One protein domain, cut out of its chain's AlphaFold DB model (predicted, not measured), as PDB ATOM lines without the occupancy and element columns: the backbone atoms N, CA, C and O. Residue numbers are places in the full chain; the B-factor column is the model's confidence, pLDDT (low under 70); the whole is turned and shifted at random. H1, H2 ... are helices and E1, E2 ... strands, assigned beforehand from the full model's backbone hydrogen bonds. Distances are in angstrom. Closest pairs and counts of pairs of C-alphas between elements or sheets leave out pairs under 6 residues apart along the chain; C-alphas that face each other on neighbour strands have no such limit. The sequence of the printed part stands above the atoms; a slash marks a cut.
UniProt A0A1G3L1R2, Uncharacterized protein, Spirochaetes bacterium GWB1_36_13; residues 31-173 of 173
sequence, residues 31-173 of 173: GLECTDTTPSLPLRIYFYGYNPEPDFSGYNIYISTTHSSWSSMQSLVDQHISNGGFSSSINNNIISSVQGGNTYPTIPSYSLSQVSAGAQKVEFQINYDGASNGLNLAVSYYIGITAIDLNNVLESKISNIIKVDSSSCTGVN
ATOM      1  N   GLY A  31     134.038  37.879 -33.810       87.19
ATOM      2  CA  GLY A  31     134.702  37.416 -32.589       87.19
ATOM      3  C   GLY A  31     133.989  36.229 -31.950       87.19
ATOM      4  O   GLY A  31     133.812  36.211 -30.735       87.19
ATOM      5  N   LEU A  32     133.531  35.278 -32.772       90.38
ATOM      6  CA  LEU A  32     132.973  34.030 -32.276       90.38
ATOM      7  C   LEU A  32     134.045  33.272 -31.492       90.38
ATOM      8  O   LEU A  32     135.091  32.923 -32.041       90.38
ATOM      9  N   GLU A  33     133.743  33.004 -30.230       91.06
ATOM     10  CA  GLU A  33     134.574  32.307 -29.257       91.06
ATOM     11  C   GLU A  33     133.707  31.344 -28.441       91.06
ATOM     12  O   GLU A  33     132.476  31.412 -28.471       91.06
ATOM     13  N   CYS A  34     134.336  30.447 -27.684       88.44
ATOM     14  CA  CYS A  34     133.618  29.594 -26.751       88.44
ATOM     15  C   CYS A  34     134.378  29.371 -25.446       88.44
ATOM     16  O   CYS A  34     135.609  29.417 -25.406       88.44
ATOM     17  N   THR A  35     133.624  29.135 -24.376       82.44
ATOM     18  CA  THR A  35     134.140  28.716 -23.072       82.44
ATOM     19  C   THR A  35     133.536  27.374 -22.694       82.44
ATOM     20  O   THR A  35     132.502  26.965 -23.223       82.44
ATOM     21  N   ASP A  36     134.193  26.699 -21.753       73.19
ATOM     22  CA  ASP A  36     133.699  25.469 -21.136       73.19
ATOM     23  C   ASP A  36     133.577  24.295 -22.122       73.19
ATOM     24  O   ASP A  36     132.497  23.813 -22.444       73.19
ATOM     25  N   THR A  37     134.726  23.764 -22.551       72.56
ATOM     26  CA  THR A  37     134.814  22.507 -23.320       72.56
ATOM     27  C   THR A  37     134.751  21.259 -22.434       72.56
ATOM     28  O   THR A  37     135.036  20.146 -22.879       72.56
ATOM     29  N   THR A  38     134.408  21.430 -21.154       73.38
ATOM     30  CA  THR A  38     134.274  20.329 -20.200       73.38
ATOM     31  C   THR A  38     133.051  19.494 -20.590       73.38
ATOM     32  O   THR A  38     131.943  20.025 -20.545       73.38
ATOM     33  N   PRO A  39     133.189  18.188 -20.896       66.00
ATOM     34  CA  PRO A  39     132.080  17.365 -21.404       66.00
ATOM     35  C   PRO A  39     130.840  17.277 -20.499       66.00
ATOM     36  O   PRO A  39     129.776  16.861 -20.947       66.00
ATOM     37  N   SER A  40     130.976  17.627 -19.217       66.62
ATOM     38  CA  SER A  40     129.897  17.628 -18.225       66.62
ATOM     39  C   SER A  40     129.184  18.976 -18.065       66.62
ATOM     40  O   SER A  40     128.291  19.078 -17.226       66.62
ATOM     41  N   LEU A  41     129.592  20.015 -18.798       68.38
ATOM     42  CA  LEU A  41     128.998  21.352 -18.756       68.38
ATOM     43  C   LEU A  41     128.407  21.722 -20.127       68.38
ATOM     44  O   LEU A  41     128.879  21.222 -21.148       68.38
ATOM     45  N   PRO A  42     127.385  22.597 -20.177       71.00
ATOM     46  CA  PRO A  42     126.936  23.186 -21.433       71.00
ATOM     47  C   PRO A  42     128.066  23.967 -22.110       71.00
ATOM     48  O   PRO A  42     128.753  24.747 -21.449       71.00
ATOM     49  N   LEU A  43     128.207  23.804 -23.428       77.62
ATOM     50  CA  LEU A  43     129.118  24.624 -24.223       77.62
ATOM     51  C   LEU A  43     128.558  26.044 -24.306       77.62
ATOM     52  O   LEU A  43     127.407  26.241 -24.711       77.62
ATOM     53  N   ARG A  44     129.375  27.041 -23.975       81.88
ATOM     54  CA  ARG A  44     128.991  28.450 -24.102       81.88
ATOM     55  C   ARG A  44     129.727  29.075 -25.261       81.88
ATOM     56  O   ARG A  44     130.947  28.983 -25.325       81.88
ATOM     57  N   ILE A  45     129.000  29.732 -26.153       85.75
ATOM     58  CA  ILE A  45     129.585  30.519 -27.235       85.75
ATOM     59  C   ILE A  45     129.288  32.000 -27.026       85.75
ATOM     60  O   ILE A  45     128.251  32.377 -26.474       85.75
ATOM     61  N   TYR A  46     130.206  32.833 -27.497       86.50
ATOM     62  CA  TYR A  46     130.122  34.280 -27.409       86.50
ATOM     63  C   TYR A  46     130.487  34.886 -28.747       86.50
ATOM     64  O   TYR A  46     131.403  34.406 -29.405       86.50
ATOM     65  N   PHE A  47     129.803  35.951 -29.128       87.25
ATOM     66  CA  PHE A  47     130.148  36.732 -30.307       87.25
ATOM     67  C   PHE A  47     129.631  38.157 -30.153       87.25
ATOM     68  O   PHE A  47     128.780  38.444 -29.311       87.25
ATOM     69  N   TYR A  48     130.145  39.056 -30.974       83.06
ATOM     70  CA  TYR A  48     129.642  40.407 -31.116       83.06
ATOM     71  C   TYR A  48     128.709  40.462 -32.310       83.06
ATOM     72  O   TYR A  48     129.098  40.158 -33.435       83.06
ATOM     73  N   GLY A  49     127.468  40.837 -32.045       77.88
ATOM     74  CA  GLY A  49     126.465  41.088 -33.060       77.88
ATOM     75  C   GLY A  49     126.161  42.575 -33.132       77.88
ATOM     76  O   GLY A  49     126.053  43.237 -32.096       77.88
ATOM     77  N   TYR A  50     126.039  43.110 -34.339       70.50
ATOM     78  CA  TYR A  50     125.530  44.458 -34.552       70.50
ATOM     79  C   TYR A  50     124.069  44.358 -34.984       70.50
ATOM     80  O   TYR A  50     123.726  43.508 -35.800       70.50
ATOM     81  N   ASN A  51     123.216  45.215 -34.426       64.00
ATOM     82  CA  ASN A  51     121.831  45.346 -34.866       64.00
ATOM     83  C   ASN A  51     121.517  46.819 -35.165       64.00
ATOM     84  O   ASN A  51     121.097  47.552 -34.264       64.00
ATOM     85  N   PRO A  52     121.749  47.285 -36.398       56.19
ATOM     86  CA  PRO A  52     121.348  48.618 -36.811       56.19
ATOM     87  C   PRO A  52     119.905  48.694 -37.311       56.19
ATOM     88  O   PRO A  52     119.399  49.806 -37.460       56.19
ATOM     89  N   GLU A  53     119.258  47.565 -37.616       64.69
ATOM     90  CA  GLU A  53     118.124  47.546 -38.540       64.69
ATOM     91  C   GLU A  53     116.805  47.109 -37.885       64.69
ATOM     92  O   GLU A  53     116.776  46.162 -37.097       64.69
ATOM     93  N   PRO A  54     115.678  47.771 -38.224       66.94
ATOM     94  CA  PRO A  54     114.351  47.394 -37.729       66.94
ATOM     95  C   PRO A  54     113.950  45.954 -38.057       66.94
ATOM     96  O   PRO A  54     113.150  45.364 -37.332       66.94
ATOM     97  N   ASP A  55     114.514  45.404 -39.133       71.06
ATOM     98  CA  ASP A  55     114.128  44.113 -39.689       71.06
ATOM     99  C   ASP A  55     115.012  42.956 -39.200       71.06
ATOM    100  O   ASP A  55     114.890  41.845 -39.697       71.06
ATOM    101  N   PHE A  56     115.866  43.157 -38.193       76.94
ATOM    102  CA  PHE A  56     116.686  42.090 -37.614       76.94
ATOM    103  C   PHE A  56     115.868  41.104 -36.757       76.94
ATOM    104  O   PHE A  56     115.216  41.482 -35.773       76.94
ATOM    105  N   SER A  57     115.957  39.805 -37.061       75.31
ATOM    106  CA  SER A  57     115.203  38.759 -36.351       75.31
ATOM    107  C   SER A  57     116.038  37.824 -35.503       75.31
ATOM    108  O   SER A  57     115.458  37.096 -34.694       75.31
ATOM    109  N   GLY A  58     117.366  37.841 -35.637       80.56
ATOM    110  CA  GLY A  58     118.220  36.975 -34.842       80.56
ATOM    111  C   GLY A  58     119.449  36.428 -35.554       80.56
ATOM    112  O   GLY A  58     119.943  36.979 -36.536       80.56
ATOM    113  N   TYR A  59     119.936  35.306 -35.030       83.81
ATOM    114  CA  TYR A  59     121.118  34.610 -35.521       83.81
ATOM    115  C   TYR A  59     120.831  33.133 -35.754       83.81
ATOM    116  O   TYR A  59     120.131  32.511 -34.962       83.81
ATOM    117  N   ASN A  60     121.441  32.539 -36.775       85.62
ATOM    118  CA  ASN A  60     121.529  31.086 -36.901       85.62
ATOM    119  C   ASN A  60     122.919  30.615 -36.547       85.62
ATOM    120  O   ASN A  60     123.904  31.187 -37.008       85.62
ATOM    121  N   ILE A  61     122.982  29.543 -35.773       85.75
ATOM    122  CA  ILE A  61     124.229  28.917 -35.360       85.75
ATOM    123  C   ILE A  61     124.351  27.618 -36.132       85.75
ATOM    124  O   ILE A  61     123.597  26.691 -35.890       85.75
ATOM    125  N   TYR A  62     125.306  27.520 -37.036       87.56
ATOM    126  CA  TYR A  62     125.578  26.307 -37.790       87.56
ATOM    127  C   TYR A  62     126.573  25.462 -37.014       87.56
ATOM    128  O   TYR A  62     127.673  25.927 -36.738       87.56
ATOM    129  N   ILE A  63     126.194  24.235 -36.676       85.50
ATOM    130  CA  ILE A  63     127.021  23.268 -35.955       85.50
ATOM    131  C   ILE A  63     127.209  22.054 -36.863       85.50
ATOM    132  O   ILE A  63     126.229  21.471 -37.329       85.50
ATOM    133  N   SER A  64     128.456  21.667 -37.127       85.94
ATOM    134  CA  SER A  64     128.775  20.546 -38.015       85.94
ATOM    135  C   SER A  64     129.976  19.745 -37.534       85.94
ATOM    136  O   SER A  64     130.917  20.307 -36.994       85.94
ATOM    137  N   THR A  65     129.998  18.440 -37.791       85.06
ATOM    138  CA  THR A  65     131.194  17.597 -37.608       85.06
ATOM    139  C   THR A  65     132.000  17.403 -38.897       85.06
ATOM    140  O   THR A  65     133.090  16.838 -38.861       85.06
ATOM    141  N   THR A  66     131.478  17.848 -40.045       85.94
ATOM    142  CA  THR A  66     132.046  17.561 -41.375       85.94
ATOM    143  C   THR A  66     132.462  18.807 -42.154       85.94
ATOM    144  O   THR A  66     133.297  18.707 -43.050       85.94
ATOM    145  N   HIS A  67     131.930  19.983 -41.816       87.81
ATOM    146  CA  HIS A  67     132.236  21.237 -42.504       87.81
ATOM    147  C   HIS A  67     133.339  22.002 -41.758       87.81
ATOM    148  O   HIS A  67     133.083  22.902 -40.969       87.81
ATOM    149  N   SER A  68     134.590  21.605 -41.993       88.19
ATOM    150  CA  SER A  68     135.755  22.028 -41.206       88.19
ATOM    151  C   SER A  68     136.445  23.319 -41.649       88.19
ATOM    152  O   SER A  68     137.516  23.638 -41.145       88.19
ATOM    153  N   SER A  69     135.907  24.013 -42.644       89.56
ATOM    154  CA  SER A  69     136.515  25.190 -43.277       89.56
ATOM    155  C   SER A  69     135.455  26.214 -43.658       89.56
ATOM    156  O   SER A  69     134.276  25.866 -43.787       89.56
ATOM    157  N   TRP A  70     135.880  27.450 -43.922       88.62
ATOM    158  CA  TRP A  70     134.978  28.522 -44.343       88.62
ATOM    159  C   TRP A  70     134.130  28.158 -45.561       88.62
ATOM    160  O   TRP A  70     132.908  28.260 -45.511       88.62
ATOM    161  N   SER A  71     134.749  27.636 -46.622       89.69
ATOM    162  CA  SER A  71     134.029  27.244 -47.840       89.69
ATOM    163  C   SER A  71     133.030  26.113 -47.593       89.69
ATOM    164  O   SER A  71     131.910  26.156 -48.097       89.69
ATOM    165  N   SER A  72     133.400  25.119 -46.781       91.00
ATOM    166  CA  SER A  72     132.483  24.035 -46.427       91.00
ATOM    167  C   SER A  72     131.322  24.535 -45.561       91.00
ATOM    168  O   SER A  72     130.173  24.204 -45.829       91.00
ATOM    169  N   MET A  73     131.574  25.401 -44.579       89.75
ATOM    170  CA  MET A  73     130.505  25.956 -43.751       89.75
ATOM    171  C   MET A  73     129.575  26.857 -44.561       89.75
ATOM    172  O   MET A  73     128.365  26.805 -44.369       89.75
ATOM    173  N   GLN A  74     130.104  27.611 -45.526       89.06
ATOM    174  CA  GLN A  74     129.274  28.350 -46.472       89.06
ATOM    175  C   GLN A  74     128.386  27.401 -47.294       89.06
ATOM    176  O   GLN A  74     127.196  27.655 -47.429       89.06
ATOM    177  N   SER A  75     128.907  26.254 -47.747       88.56
ATOM    178  CA  SER A  75     128.075  25.238 -48.408       88.56
ATOM    179  C   SER A  75     126.965  24.700 -47.499       88.56
ATOM    180  O   SER A  75     125.895  24.359 -48.003       88.56
ATOM    181  N   LEU A  76     127.194  24.603 -46.186       86.81
ATOM    182  CA  LEU A  76     126.159  24.221 -45.227       86.81
ATOM    183  C   LEU A  76     125.075  25.305 -45.097       86.81
ATOM    184  O   LEU A  76     123.886  24.983 -45.068       86.81
ATOM    185  N   VAL A  77     125.464  26.581 -45.071       87.56
ATOM    186  CA  VAL A  77     124.523  27.715 -45.122       87.56
ATOM    187  C   VAL A  77     123.669  27.638 -46.391       87.56
ATOM    188  O   VAL A  77     122.441  27.693 -46.321       87.56
ATOM    189  N   ASP A  78     124.298  27.421 -47.545       85.31
ATOM    190  CA  ASP A  78     123.607  27.337 -48.834       85.31
ATOM    191  C   ASP A  78     122.627  26.148 -48.873       85.31
ATOM    192  O   ASP A  78     121.495  26.283 -49.349       85.31
ATOM    193  N   GLN A  79     123.020  24.997 -48.312       84.06
ATOM    194  CA  GLN A  79     122.146  23.830 -48.153       84.06
ATOM    195  C   GLN A  79     120.922  24.156 -47.292       84.06
ATOM    196  O   GLN A  79     119.797  23.857 -47.699       84.06
ATOM    197  N   HIS A  80     121.125  24.799 -46.139       81.56
ATOM    198  CA  HIS A  80     120.041  25.218 -45.250       81.56
ATOM    199  C   HIS A  80     119.040  26.131 -45.977       81.56
ATOM    200  O   HIS A  80     117.835  25.869 -45.957       81.56
ATOM    201  N   ILE A  81     119.530  27.131 -46.715       80.62
ATOM    202  CA  ILE A  81     118.696  28.034 -47.523       80.62
ATOM    203  C   ILE A  81     117.938  27.269 -48.618       80.62
ATOM    204  O   ILE A  81     116.769  27.555 -48.892       80.62
ATOM    205  N   SER A  82     118.588  26.303 -49.271       79.12
ATOM    206  CA  SER A  82     117.982  25.531 -50.362       79.12
ATOM    207  C   SER A  82     116.864  24.590 -49.900       79.12
ATOM    208  O   SER A  82     115.906  24.379 -50.641       79.12
ATOM    209  N   ASN A  83     116.930  24.103 -48.658       77.00
ATOM    210  CA  ASN A  83     115.981  23.147 -48.079       77.00
ATOM    211  C   ASN A  83     114.685  23.786 -47.545       77.00
ATOM    212  O   ASN A  83     113.968  23.166 -46.762       77.00
ATOM    213  N   GLY A  84     114.357  25.007 -47.973       65.94
ATOM    214  CA  GLY A  84     113.138  25.706 -47.552       65.94
ATOM    215  C   GLY A  84     113.344  26.713 -46.422       65.94
ATOM    216  O   GLY A  84     112.366  27.286 -45.953       65.94
ATOM    217  N   GLY A  85     114.598  26.987 -46.055       63.66
ATOM    218  CA  GLY A  85     114.955  28.107 -45.195       63.66
ATOM    219  C   GLY A  85     114.635  27.907 -43.715       63.66
ATOM    220  O   GLY A  85     114.326  26.815 -43.238       63.66
ATOM    221  N   PHE A  86     114.782  29.007 -42.986       63.75
ATOM    222  CA  PHE A  86     114.830  29.046 -41.536       63.75
ATOM    223  C   PHE A  86     113.417  28.883 -40.969       63.75
ATOM    224  O   PHE A  86     112.515  29.681 -41.237       63.75
ATOM    225  N   SER A  87     113.202  27.805 -40.215       51.50
ATOM    226  CA  SER A  87     111.917  27.547 -39.572       51.50
ATOM    227  C   SER A  87     111.657  28.601 -38.497       51.50
ATOM    228  O   SER A  87     112.451  28.769 -37.577       51.50
ATOM    229  N   SER A  88     110.493  29.251 -38.556       43.19
ATOM    230  CA  SER A  88     109.981  30.160 -37.520       43.19
ATOM    231  C   SER A  88     109.664  29.463 -36.191       43.19
ATOM    232  O   SER A  88     109.153  30.103 -35.270       43.19
ATOM    233  N   SER A  89     109.906  28.151 -36.077       43.09
ATOM    234  CA  SER A  89     109.820  27.416 -34.817       43.09
ATOM    235  C   SER A  89     110.975  27.836 -33.917       43.09
ATOM    236  O   SER A  89     112.001  27.164 -33.810       43.09
ATOM    237  N   ILE A  90     110.790  28.993 -33.295       45.47
ATOM    238  CA  ILE A  90     111.673  29.526 -32.284       45.47
ATOM    239  C   ILE A  90     111.623  28.569 -31.102       45.47
ATOM    240  O   ILE A  90     110.647  28.517 -30.350       45.47
ATOM    241  N   ASN A  91     112.657  27.747 -30.976       42.56
ATOM    242  CA  ASN A  91     112.749  26.832 -29.863       42.56
ATOM    243  C   ASN A  91     113.313  27.622 -28.680       42.56
ATOM    244  O   ASN A  91     114.521  27.794 -28.551       42.56
ATOM    245  N   ASN A  92     112.420  28.115 -27.813       37.78
ATOM    246  CA  ASN A  92     112.790  28.718 -26.523       37.78
ATOM    247  C   ASN A  92     113.607  27.746 -25.648       37.78
ATOM    248  O   ASN A  92     114.275  28.172 -24.709       37.78
ATOM    249  N   ASN A  93     113.577  26.449 -25.978       36.78
ATOM    250  CA  ASN A  93     114.498  25.453 -25.465       36.78
ATOM    251  C   ASN A  93     115.631  25.241 -26.472       36.78
ATOM    252  O   ASN A  93     115.486  24.559 -27.488       36.78
ATOM    253  N   ILE A  94     116.766  25.851 -26.140       47.12
ATOM    254  CA  ILE A  94     118.064  25.750 -26.802       47.12
ATOM    255  C   ILE A  94     118.619  24.342 -26.584       47.12
ATOM    256  O   ILE A  94     119.494  24.111 -25.760       47.12
ATOM    257  N   ILE A  95     118.015  23.369 -27.246       44.38
ATOM    258  CA  ILE A  95     118.390  21.969 -27.149       44.38
ATOM    259  C   ILE A  95     118.393  21.430 -28.572       44.38
ATOM    260  O   ILE A  95     117.406  20.897 -29.074       44.38
ATOM    261  N   SER A  96     119.512  21.630 -29.263       46.84
ATOM    262  CA  SER A  96     119.790  20.894 -30.489       46.84
ATOM    263  C   SER A  96     120.473  19.590 -30.099       46.84
ATOM    264  O   SER A  96     121.628  19.603 -29.670       46.84
ATOM    265  N   SER A  97     119.789  18.457 -30.240       45.44
ATOM    266  CA  SER A  97     120.465  17.165 -30.203       45.44
ATOM    267  C   SER A  97     121.345  17.053 -31.451       45.44
ATOM    268  O   SER A  97     120.888  16.720 -32.541       45.44
ATOM    269  N   VAL A  98     122.636  17.359 -31.312       51.03
ATOM    270  CA  VAL A  98     123.611  17.138 -32.387       51.03
ATOM    271  C   VAL A  98     123.998  15.657 -32.374       51.03
ATOM    272  O   VAL A  98     125.074  15.273 -31.924       51.03
ATOM    273  N   GLN A  99     123.087  14.784 -32.812       46.75
ATOM    274  CA  GLN A  99     123.381  13.362 -33.000       46.75
ATOM    275  C   GLN A  99     124.014  13.147 -34.373       46.75
ATOM    276  O   GLN A  99     123.345  12.710 -35.298       46.75
ATOM    277  N   GLY A 100     125.299  13.487 -34.508       50.78
ATOM    278  CA  GLY A 100     126.079  13.205 -35.717       50.78
ATOM    279  C   GLY A 100     125.473  13.803 -36.990       50.78
ATOM    280  O   GLY A 100     124.755  13.136 -37.726       50.78
ATOM    281  N   GLY A 101     125.792  15.060 -37.287       58.97
ATOM    282  CA  GLY A 101     125.305  15.717 -38.496       58.97
ATOM    283  C   GLY A 101     125.416  17.232 -38.426       58.97
ATOM    284  O   GLY A 101     126.121  17.773 -37.574       58.97
ATOM    285  N   ASN A 102     124.717  17.902 -39.342       64.00
ATOM    286  CA  ASN A 102     124.598  19.354 -39.360       64.00
ATOM    287  C   ASN A 102     123.342  19.785 -38.597       64.00
ATOM    288  O   ASN A 102     122.272  19.206 -38.789       64.00
ATOM    289  N   THR A 103     123.447  20.815 -37.767       71.00
ATOM    290  CA  THR A 103     122.301  21.404 -37.064       71.00
ATOM    291  C   THR A 103     122.398  22.924 -37.074       71.00
ATOM    292  O   THR A 103     123.500  23.467 -37.125       71.00
ATOM    293  N   TYR A 104     121.252  23.605 -37.069       73.44
ATOM    294  CA  TYR A 104     121.170  25.058 -37.235       73.44
ATOM    295  C   TYR A 104     120.142  25.715 -36.292       73.44
ATOM    296  O   TYR A 104     119.099  26.174 -36.754       73.44
ATOM    297  N   PRO A 105     120.357  25.731 -34.958       73.69
ATOM    298  CA  PRO A 105     119.463  26.448 -34.051       73.69
ATOM    299  C   PRO A 105     119.456  27.960 -34.313       73.69
ATOM    300  O   PRO A 105     120.484  28.559 -34.642       73.69
ATOM    301  N   THR A 106     118.291  28.574 -34.104       75.69
ATOM    302  CA  THR A 106     118.069  30.014 -34.271       75.69
ATOM    303  C   THR A 106     117.957  30.704 -32.911       75.69
ATOM    304  O   THR A 106     117.143  30.309 -32.078       75.69
ATOM    305  N   ILE A 107     118.748  31.758 -32.696       72.81
ATOM    306  CA  ILE A 107     118.600  32.707 -31.588       72.81
ATOM    307  C   ILE A 107     117.696  33.844 -32.064       72.81
ATOM    308  O   ILE A 107     118.143  34.630 -32.897       72.81
ATOM    309  N   PRO A 108     116.462  33.988 -31.570       70.94
ATOM    310  CA  PRO A 108     115.610  35.099 -31.969       70.94
ATOM    311  C   PRO A 108     116.071  36.422 -31.327       70.94
ATOM    312  O   PRO A 108     116.548  36.453 -30.189       70.94
ATOM    313  N   SER A 109     115.856  37.539 -32.018       66.44
ATOM    314  CA  SER A 109     116.246  38.875 -31.562       66.44
ATOM    315  C   SER A 109     115.522  39.306 -30.287       66.44
ATOM    316  O   SER A 109     116.099  40.021 -29.480       66.44
ATOM    317  N   TYR A 110     114.301  38.821 -30.036       59.00
ATOM    318  CA  TYR A 110     113.565  39.123 -28.801       59.00
ATOM    319  C   TYR A 110     114.118  38.411 -27.554       59.00
ATOM    320  O   TYR A 110     113.844  38.849 -26.437       59.00
ATOM    321  N   SER A 111     114.881  37.323 -27.718       56.78
ATOM    322  CA  SER A 111     115.611  36.680 -26.612       56.78
ATOM    323  C   SER A 111     116.900  37.424 -26.266       56.78
ATOM    324  O   SER A 111     117.500  37.167 -25.225       56.78
ATOM    325  N   LEU A 112     117.311  38.365 -27.116       59.25
ATOM    326  CA  LEU A 112     118.385  39.302 -26.842       59.25
ATOM    327  C   LEU A 112     117.731  40.514 -26.181       59.25
ATOM    328  O   LEU A 112     117.000  41.262 -26.825       59.25
ATOM    329  N   SER A 113     117.934  40.687 -24.874       50.75
ATOM    330  CA  SER A 113     117.473  41.870 -24.139       50.75
ATOM    331  C   SER A 113     117.826  43.130 -24.934       50.75
ATOM    332  O   SER A 113     119.010  43.415 -25.086       50.75
ATOM    333  N   GLN A 114     116.794  43.782 -25.489       45.84
ATOM    334  CA  GLN A 114     116.818  44.881 -26.464       45.84
ATOM    335  C   GLN A 114     118.221  45.330 -26.888       45.84
ATOM    336  O   GLN A 114     118.885  46.096 -26.187       45.84
ATOM    337  N   VAL A 115     118.653  44.855 -28.058       47.94
ATOM    338  CA  VAL A 115     119.899  45.286 -28.697       47.94
ATOM    339  C   VAL A 115     119.796  46.789 -28.975       47.94
ATOM    340  O   VAL A 115     119.154  47.222 -29.926       47.94
ATOM    341  N   SER A 116     120.355  47.599 -28.078       50.97
ATOM    342  CA  SER A 116     120.517  49.040 -28.283       50.97
ATOM    343  C   SER A 116     121.525  49.300 -29.408       50.97
ATOM    344  O   SER A 116     122.402  48.471 -29.647       50.97
ATOM    345  N   ALA A 117     121.402  50.443 -30.094       53.91
ATOM    346  CA  ALA A 117     122.272  50.819 -31.209       53.91
ATOM    347  C   ALA A 117     123.763  50.660 -30.841       53.91
ATOM    348  O   ALA A 117     124.272  51.370 -29.974       53.91
ATOM    349  N   GLY A 118     124.457  49.714 -31.482       61.06
ATOM    350  CA  GLY A 118     125.838  49.360 -31.142       61.06
ATOM    351  C   GLY A 118     126.134  47.866 -31.283       61.06
ATOM    352  O   GLY A 118     125.225  47.044 -31.349       61.06
ATOM    353  N   ALA A 119     127.423  47.510 -31.324       67.44
ATOM    354  CA  ALA A 119     127.846  46.111 -31.280       67.44
ATOM    355  C   ALA A 119     127.681  45.587 -29.850       67.44
ATOM    356  O   ALA A 119     128.231  46.169 -28.912       67.44
ATOM    357  N   GLN A 120     126.935  44.500 -29.681       71.25
ATOM    358  CA  GLN A 120     126.633  43.908 -28.381       71.25
ATOM    359  C   GLN A 120     127.213  42.503 -28.288       71.25
ATOM    360  O   GLN A 120     127.196  41.743 -29.257       71.25
ATOM    361  N   LYS A 121     127.707  42.150 -27.099       77.81
ATOM    362  CA  LYS A 121     128.150  40.787 -26.815       77.81
ATOM    363  C   LYS A 121     126.922  39.902 -26.607       77.81
ATOM    364  O   LYS A 121     126.164  40.106 -25.661       77.81
ATOM    365  N   VAL A 122     126.749  38.920 -27.478       77.12
ATOM    366  CA  VAL A 122     125.732  37.877 -27.375       77.12
ATOM    367  C   VAL A 122     126.378  36.653 -26.740       77.12
ATOM    368  O   VAL A 122     127.397  36.164 -27.225       77.12
ATOM    369  N   GLU A 123     125.801  36.172 -25.639       77.81
ATOM    370  CA  GLU A 123     126.130  34.876 -25.040       77.81
ATOM    371  C   GLU A 123     125.028  33.886 -25.396       77.81
ATOM    372  O   GLU A 123     123.842  34.166 -25.205       77.81
ATOM    373  N   PHE A 124     125.422  32.718 -25.891       74.12
ATOM    374  CA  PHE A 124     124.502  31.633 -26.174       74.12
ATOM    375  C   PHE A 124     125.005  30.341 -25.545       74.12
ATOM    376  O   PHE A 124     126.148  29.929 -25.744       74.12
ATOM    377  N   GLN A 125     124.136  29.697 -24.772       72.25
ATOM    378  CA  GLN A 125     124.436  28.422 -24.137       72.25
ATOM    379  C   GLN A 125     123.843  27.308 -24.975       72.25
ATOM    380  O   GLN A 125     122.626  27.204 -25.084       72.25
ATOM    381  N   ILE A 126     124.692  26.456 -25.530       71.62
ATOM    382  CA  ILE A 126     124.260  25.241 -26.209       71.62
ATOM    383  C   ILE A 126     124.003  24.204 -25.110       71.62
ATOM    384  O   ILE A 126     124.902  23.470 -24.692       71.62
ATOM    385  N   ASN A 127     122.769  24.207 -24.593       60.53
ATOM    386  CA  ASN A 127     122.297  23.220 -23.630       60.53
ATOM    387  C   ASN A 127     121.950  21.908 -24.348       60.53
ATOM    388  O   ASN A 127     121.521  21.890 -25.502       60.53
ATOM    389  N   TYR A 128     122.147  20.794 -23.651       59.09
ATOM    390  CA  TYR A 128     121.850  19.462 -24.165       59.09
ATOM    391  C   TYR A 128     120.621  18.873 -23.462       59.09
ATOM    392  O   TYR A 128     120.422  19.108 -22.270       59.09
ATOM    393  N   ASP A 129     119.811  18.105 -24.201       42.88
ATOM    394  CA  ASP A 129     118.618  17.421 -23.695       42.88
ATOM    395  C   ASP A 129     119.039  16.406 -22.638       42.88
ATOM    396  O   ASP A 129     119.624  15.362 -22.947       42.88
ATOM    397  N   GLY A 130     118.812  16.739 -21.374       39.06
ATOM    398  CA  GLY A 130     119.171  15.898 -20.251       39.06
ATOM    399  C   GLY A 130     118.546  14.509 -20.365       39.06
ATOM    400  O   GLY A 130     117.396  14.317 -19.998       39.06
ATOM    401  N   ALA A 131     119.343  13.518 -20.774       39.25
ATOM    402  CA  ALA A 131     119.112  12.133 -20.372       39.25
ATOM    403  C   ALA A 131     120.372  11.258 -20.371       39.25
ATOM    404  O   ALA A 131     120.540  10.524 -19.401       39.25
ATOM    405  N   SER A 132     121.266  11.257 -21.378       42.19
ATOM    406  CA  SER A 132     122.395  10.286 -21.350       42.19
ATOM    407  C   SER A 132     123.622  10.517 -22.245       42.19
ATOM    408  O   SER A 132     124.560   9.746 -22.111       42.19
ATOM    409  N   ASN A 133     123.691  11.509 -23.140       46.25
ATOM    410  CA  ASN A 133     124.824  11.610 -24.081       46.25
ATOM    411  C   ASN A 133     125.220  13.072 -24.306       46.25
ATOM    412  O   ASN A 133     124.603  13.717 -25.131       46.25
ATOM    413  N   GLY A 134     126.219  13.614 -23.602       50.03
ATOM    414  CA  GLY A 134     126.698  14.980 -23.877       50.03
ATOM    415  C   GLY A 134     127.082  15.189 -25.350       50.03
ATOM    416  O   GLY A 134     127.239  14.217 -26.097       50.03
ATOM    417  N   LEU A 135     127.269  16.452 -25.770       56.84
ATOM    418  CA  LEU A 135     127.932  16.750 -27.044       56.84
ATOM    419  C   LEU A 135     129.208  15.905 -27.058       56.84
ATOM    420  O   LEU A 135     130.034  16.043 -26.153       56.84
ATOM    421  N   ASN A 136     129.305  14.939 -27.978       66.44
ATOM    422  CA  ASN A 136     130.401  13.982 -27.931       66.44
ATOM    423  C   ASN A 136     131.675  14.694 -28.380       66.44
ATOM    424  O   ASN A 136     132.069  14.607 -29.536       66.44
ATOM    425  N   LEU A 137     132.299  15.416 -27.458       70.56
ATOM    426  CA  LEU A 137     133.515  16.176 -27.681       70.56
ATOM    427  C   LEU A 137     134.739  15.266 -27.897       70.56
ATOM    428  O   LEU A 137     135.838  15.772 -28.101       70.56
ATOM    429  N   ALA A 138     134.556  13.935 -27.916       72.12
ATOM    430  CA  ALA A 138     135.534  13.022 -28.503       72.12
ATOM    431  C   ALA A 138     135.650  13.194 -30.030       72.12
ATOM    432  O   ALA A 138     136.615  12.715 -30.623       72.12
ATOM    433  N   VAL A 139     134.690  13.871 -30.671       76.81
ATOM    434  CA  VAL A 139     134.810  14.368 -32.045       76.81
ATOM    435  C   VAL A 139     134.811  15.893 -32.069       76.81
ATOM    436  O   VAL A 139     134.354  16.553 -31.136       76.81
ATOM    437  N   SER A 140     135.341  16.456 -33.152       86.00
ATOM    438  CA  SER A 140     135.378  17.901 -33.355       86.00
ATOM    439  C   SER A 140     134.092  18.415 -33.992       86.00
ATOM    440  O   SER A 140     133.600  17.844 -34.965       86.00
ATOM    441  N   TYR A 141     133.608  19.535 -33.472       86.81
ATOM    442  CA  TYR A 141     132.528  20.321 -34.048       86.81
ATOM    443  C   TYR A 141     133.077  21.631 -34.592       86.81
ATOM    444  O   TYR A 141     134.013  22.204 -34.042       86.81
ATOM    445  N   TYR A 142     132.459  22.108 -35.657       90.75
ATOM    446  CA  TYR A 142     132.731  23.370 -36.310       90.75
ATOM    447  C   TYR A 142     131.489  24.231 -36.193       90.75
ATOM    448  O   TYR A 142     130.387  23.776 -36.516       90.75
ATOM    449  N   ILE A 143     131.672  25.444 -35.677       90.25
ATOM    450  CA  ILE A 143     130.581  26.363 -35.376       90.25
ATOM    451  C   ILE A 143     130.817  27.677 -36.105       90.25
ATOM    452  O   ILE A 143     131.907  28.242 -36.030       90.25
ATOM    453  N   GLY A 144     129.787  28.161 -36.790       92.19
ATOM    454  CA  GLY A 144     129.752  29.492 -37.388       92.19
ATOM    455  C   GLY A 144     128.353  30.088 -37.288       92.19
ATOM    456  O   GLY A 144     127.385  29.363 -37.064       92.19
ATOM    457  N   ILE A 145     128.243  31.407 -37.412       89.75
ATOM    458  CA  ILE A 145     127.001  32.137 -37.139       89.75
ATOM    459  C   ILE A 145     126.682  33.085 -38.289       89.75
ATOM    460  O   ILE A 145     127.583  33.700 -38.856       89.75
ATOM    461  N   THR A 146     125.401  33.218 -38.620       89.19
ATOM    462  CA  THR A 146     124.899  34.242 -39.547       89.19
ATOM    463  C   THR A 146     123.781  35.047 -38.896       89.19
ATOM    464  O   THR A 146     123.047  34.506 -38.070       89.19
ATOM    465  N   ALA A 147     123.603  36.301 -39.296       85.88
ATOM    466  CA  ALA A 147     122.410  37.085 -38.993       85.88
ATOM    467  C   ALA A 147     121.264  36.766 -39.964       85.88
ATOM    468  O   ALA A 147     121.497  36.331 -41.100       85.88
ATOM    469  N   ILE A 148     120.033  36.973 -39.496       80.81
ATOM    470  CA  ILE A 148     118.802  36.836 -40.282       80.81
ATOM    471  C   ILE A 148     117.819  37.985 -40.044       80.81
ATOM    472  O   ILE A 148     117.795  38.576 -38.958       80.81
ATOM    473  N   ASP A 149     116.986  38.260 -41.051       77.75
ATOM    474  CA  ASP A 149     115.902  39.248 -40.997       77.75
ATOM    475  C   ASP A 149     114.562  38.654 -40.526       77.75
ATOM    476  O   ASP A 149     114.406  37.437 -40.375       77.75
ATOM    477  N   LEU A 150     113.557  39.511 -40.310       70.62
ATOM    478  CA  LEU A 150     112.190  39.147 -39.897       70.62
ATOM    479  C   LEU A 150     111.485  38.186 -40.861       70.62
ATOM    480  O   LEU A 150     110.513  37.541 -40.466       70.62
ATOM    481  N   ASN A 151     111.979  38.052 -42.090       72.12
ATOM    482  CA  ASN A 151     111.465  37.127 -43.090       72.12
ATOM    483  C   ASN A 151     112.257  35.822 -43.149       72.12
ATOM    484  O   ASN A 151     112.029  35.028 -44.067       72.12
ATOM    485  N   ASN A 152     113.155  35.577 -42.187       67.19
ATOM    486  CA  ASN A 152     114.053  34.433 -42.203       67.19
ATOM    487  C   ASN A 152     114.865  34.417 -43.512       67.19
ATOM    488  O   ASN A 152     114.901  33.431 -44.245       67.19
ATOM    489  N   VAL A 153     115.485  35.537 -43.854       76.44
ATOM    490  CA  VAL A 153     116.422  35.669 -44.967       76.44
ATOM    491  C   VAL A 153     117.809  35.893 -44.389       76.44
ATOM    492  O   VAL A 153     117.973  36.535 -43.356       76.44
ATOM    493  N   LEU A 154     118.813  35.294 -45.032       81.12
ATOM    494  CA  LEU A 154     120.207  35.486 -44.660       81.12
ATOM    495  C   LEU A 154     120.598  36.950 -44.892       81.12
ATOM    496  O   LEU A 154     120.631  37.391 -46.038       81.12
ATOM    497  N   GLU A 155     120.952  37.647 -43.818       76.69
ATOM    498  CA  GLU A 155     121.416  39.038 -43.890       76.69
ATOM    499  C   GLU A 155     122.935  39.113 -44.018       76.69
ATOM    500  O   GLU A 155     123.460  39.964 -44.729       76.69
ATOM    501  N   SER A 156     123.642  38.148 -43.417       82.56
ATOM    502  CA  SER A 156     125.094  38.190 -43.305       82.56
ATOM    503  C   SER A 156     125.819  37.007 -43.917       82.56
ATOM    504  O   SER A 156     125.311  35.890 -44.025       82.56
ATOM    505  N   LYS A 157     127.098  37.227 -44.236       86.31
ATOM    506  CA  LYS A 157     128.040  36.111 -44.392       86.31
ATOM    507  C   LYS A 157     128.174  35.360 -43.070       86.31
ATOM    508  O   LYS A 157     127.886  35.907 -42.001       86.31
ATOM    509  N   ILE A 158     128.656  34.123 -43.149       88.88
ATOM    510  CA  ILE A 158     129.050  33.396 -41.946       88.88
ATOM    511  C   ILE A 158     130.218  34.104 -41.247       88.88
ATOM    512  O   ILE A 158     131.116  34.638 -41.905       88.88
ATOM    513  N   SER A 159     130.179  34.107 -39.916       90.00
ATOM    514  CA  SER A 159     131.222  34.608 -39.019       90.00
ATOM    515  C   SER A 159     132.582  33.927 -39.236       90.00
ATOM    516  O   SER A 159     132.748  33.040 -40.080       90.00
ATOM    517  N   ASN A 160     133.564  34.263 -38.391       90.50
ATOM    518  CA  ASN A 160     134.683  33.345 -38.174       90.50
ATOM    519  C   ASN A 160     134.162  31.984 -37.683       90.50
ATOM    520  O   ASN A 160     133.092  31.900 -37.075       90.50
ATOM    521  N   ILE A 161     134.922  30.924 -37.947       92.81
ATOM    522  CA  ILE A 161     134.559  29.566 -37.544       92.81
ATOM    523  C   ILE A 161     135.416  29.168 -36.360       92.81
ATOM    524  O   ILE A 161     136.622  29.419 -36.352       92.81
ATOM    525  N   ILE A 162     134.797  28.521 -35.382       92.75
ATOM    526  CA  ILE A 162     135.511  27.878 -34.284       92.75
ATOM    527  C   ILE A 162     135.419  26.363 -34.410       92.75
ATOM    528  O   ILE A 162     134.389  25.816 -34.804       92.75
ATOM    529  N   LYS A 163     136.509  25.690 -34.059       92.38
ATOM    530  CA  LYS A 163     136.586  24.258 -33.816       92.38
ATOM    531  C   LYS A 163     136.479  24.021 -32.314       92.38
ATOM    532  O   LYS A 163     137.233  24.618 -31.544       92.38
ATOM    533  N   VAL A 164     135.585  23.123 -31.923       88.56
ATOM    534  CA  VAL A 164     135.353  22.730 -30.533       88.56
ATOM    535  C   VAL A 164     135.519  21.222 -30.396       88.56
ATOM    536  O   VAL A 164     134.896  20.448 -31.122       88.56
ATOM    537  N   ASP A 165     136.364  20.803 -29.466       86.31
ATOM    538  CA  ASP A 165     136.536  19.413 -29.041       86.31
ATOM    539  C   ASP A 165     136.789  19.366 -27.527       86.31
ATOM    540  O   ASP A 165     136.780  20.396 -26.854       86.31
ATOM    541  N   SER A 166     137.003  18.177 -26.957       81.75
ATOM    542  CA  SER A 166     137.132  18.017 -25.500       81.75
ATOM    543  C   SER A 166     138.354  18.725 -24.921       81.75
ATOM    544  O   SER A 166     138.470  18.858 -23.706       81.75
ATOM    545  N   SER A 167     139.291  19.127 -25.779       81.94
ATOM    546  CA  SER A 167     140.565  19.714 -25.383       81.94
ATOM    547  C   SER A 167     140.665  21.206 -25.672       81.94
ATOM    548  O   SER A 167     141.520  21.867 -25.084       81.94
ATOM    549  N   SER A 168     139.842  21.745 -26.576       87.06
ATOM    550  CA  SER A 168     140.072  23.092 -27.087       87.06
ATOM    551  C   SER A 168     138.858  23.751 -27.739       87.06
ATOM    552  O   SER A 168     137.963  23.097 -28.275       87.06
ATOM    553  N   CYS A 169     138.902  25.083 -27.723       88.56
ATOM    554  CA  CYS A 169     138.093  25.973 -28.540       88.56
ATOM    555  C   CYS A 169     139.042  26.865 -29.338       88.56
ATOM    556  O   CYS A 169     139.769  27.664 -28.748       88.56
ATOM    557  N   THR A 170     139.106  26.693 -30.656       91.38
ATOM    558  CA  THR A 170     140.101  27.388 -31.490       91.38
ATOM    559  C   THR A 170     139.485  27.939 -32.761       91.38
ATOM    560  O   THR A 170     138.584  27.331 -33.329       91.38
ATOM    561  N   GLY A 171     139.974  29.087 -33.228       87.75
ATOM    562  CA  GLY A 171     139.603  29.610 -34.540       87.75
ATOM    563  C   GLY A 171     140.112  28.709 -35.667       87.75
ATOM    564  O   GLY A 171     141.215  28.163 -35.588       87.75
ATOM    565  N   VAL A 172     139.310  28.567 -36.718       86.12
ATOM    566  CA  VAL A 172     139.696  27.916 -37.972       86.12
ATOM    567  C   VAL A 172     140.113  28.994 -38.967       86.12
ATOM    568  O   VAL A 172     139.343  29.920 -39.225       86.12
ATOM    569  N   ASN A 173     141.327  28.861 -39.506       66.50
ATOM    570  CA  ASN A 173     141.844  29.708 -40.584       66.50
ATOM    571  C   ASN A 173     141.365  29.226 -41.957       66.50
ATOM    572  O   ASN A 173     141.289  27.989 -42.150       66.50
TER     573      ASN A 173
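AT A GLANCE: This is residues 31 to 173 of the 173 residues of an uncharacterized protein of Spirochaetes bacterium GWB1_36_13 (UniProt A0A1G3L1R2). A strongly twisted sheet of five strands and a smaller sheet of three make a sandwich, and H1 covers the larger sheet's face turned away from the smaller one. The 143 printed residues hold, in chain order, E1 E2 E3 H1 E4 E5 E6 E7 E8; both sheets are antiparallel, ordered E4 E3 E6 E7 E8 and E1 E2 E5. The class is mostly strand, with under half of the residues in named elements. The whole is compact, radius of gyration of the C-alphas 14.4 A, spanning 41 by 30 by 30 A.

IN THESE COORDINATES: In the larger sheet, E4 is residues 106 to 108, E3 56 to 64 (24.7 A), E6 141 to 149 (26.1 A), E7 161 to 165 and E8 168 to 172, ending at C-alpha 172 (139.696, 27.916, -37.972). E1 is residues 31 to 35, beginning at C-alpha 31 (134.702, 37.416, -32.589); E2 is 43 to 50 (22.6 A), E5 119 to 126 (21.8 A). H1 is residues 70 to 82, 18.3 A.

HOW THE PARTS SIT: N 60 and O 146 join E3 to E6 within hydrogen-bond range at 2.9 A, as do N 107 and O 59 for E4 and E3, 2.8 A. E6, E7 and E8 form a meander, each strand the antiparallel neighbour of the one before, with N 143 and O 162 at 2.9 A and N 163 and O 170 at 2.7 A. H1 is on this sheet, making two layers, a helix on one face of a sheet, at a height over the sheet of 9.9 A; every O i to N i+4 pair in it is within hydrogen-bond range. It is over E3 and E6, slantwise to the strands, only just, at 59 degrees to E3 on the local plane; the closest C-alphas of H1 and E3 are Val 77 and Tyr 62, 7.5 A. In the other sheet, N 33 and O 46 of the hairpin E1 and E2 are 2.8 A apart, and N 45 and O 124 of E2 and E5 2.9 A. The sandwich, two sheets face to face, has the strands of the one sheet at 32 degrees to those of the other; E1 and E8 touch, closest C-alphas Cys 34 and Cys 169, 6.0 A.

THE WHOLE: The two farthest C-alphas, Ala 117 and Ser 132, are 41.7 A apart. The printed part has no cut. The links H1 to E4, E5 to E6 and E6 to E7 are long. Mean pLDDT of the printed part is 72.8; residues under 70 include 84 to 102, 109 to 119 and 127 to 136.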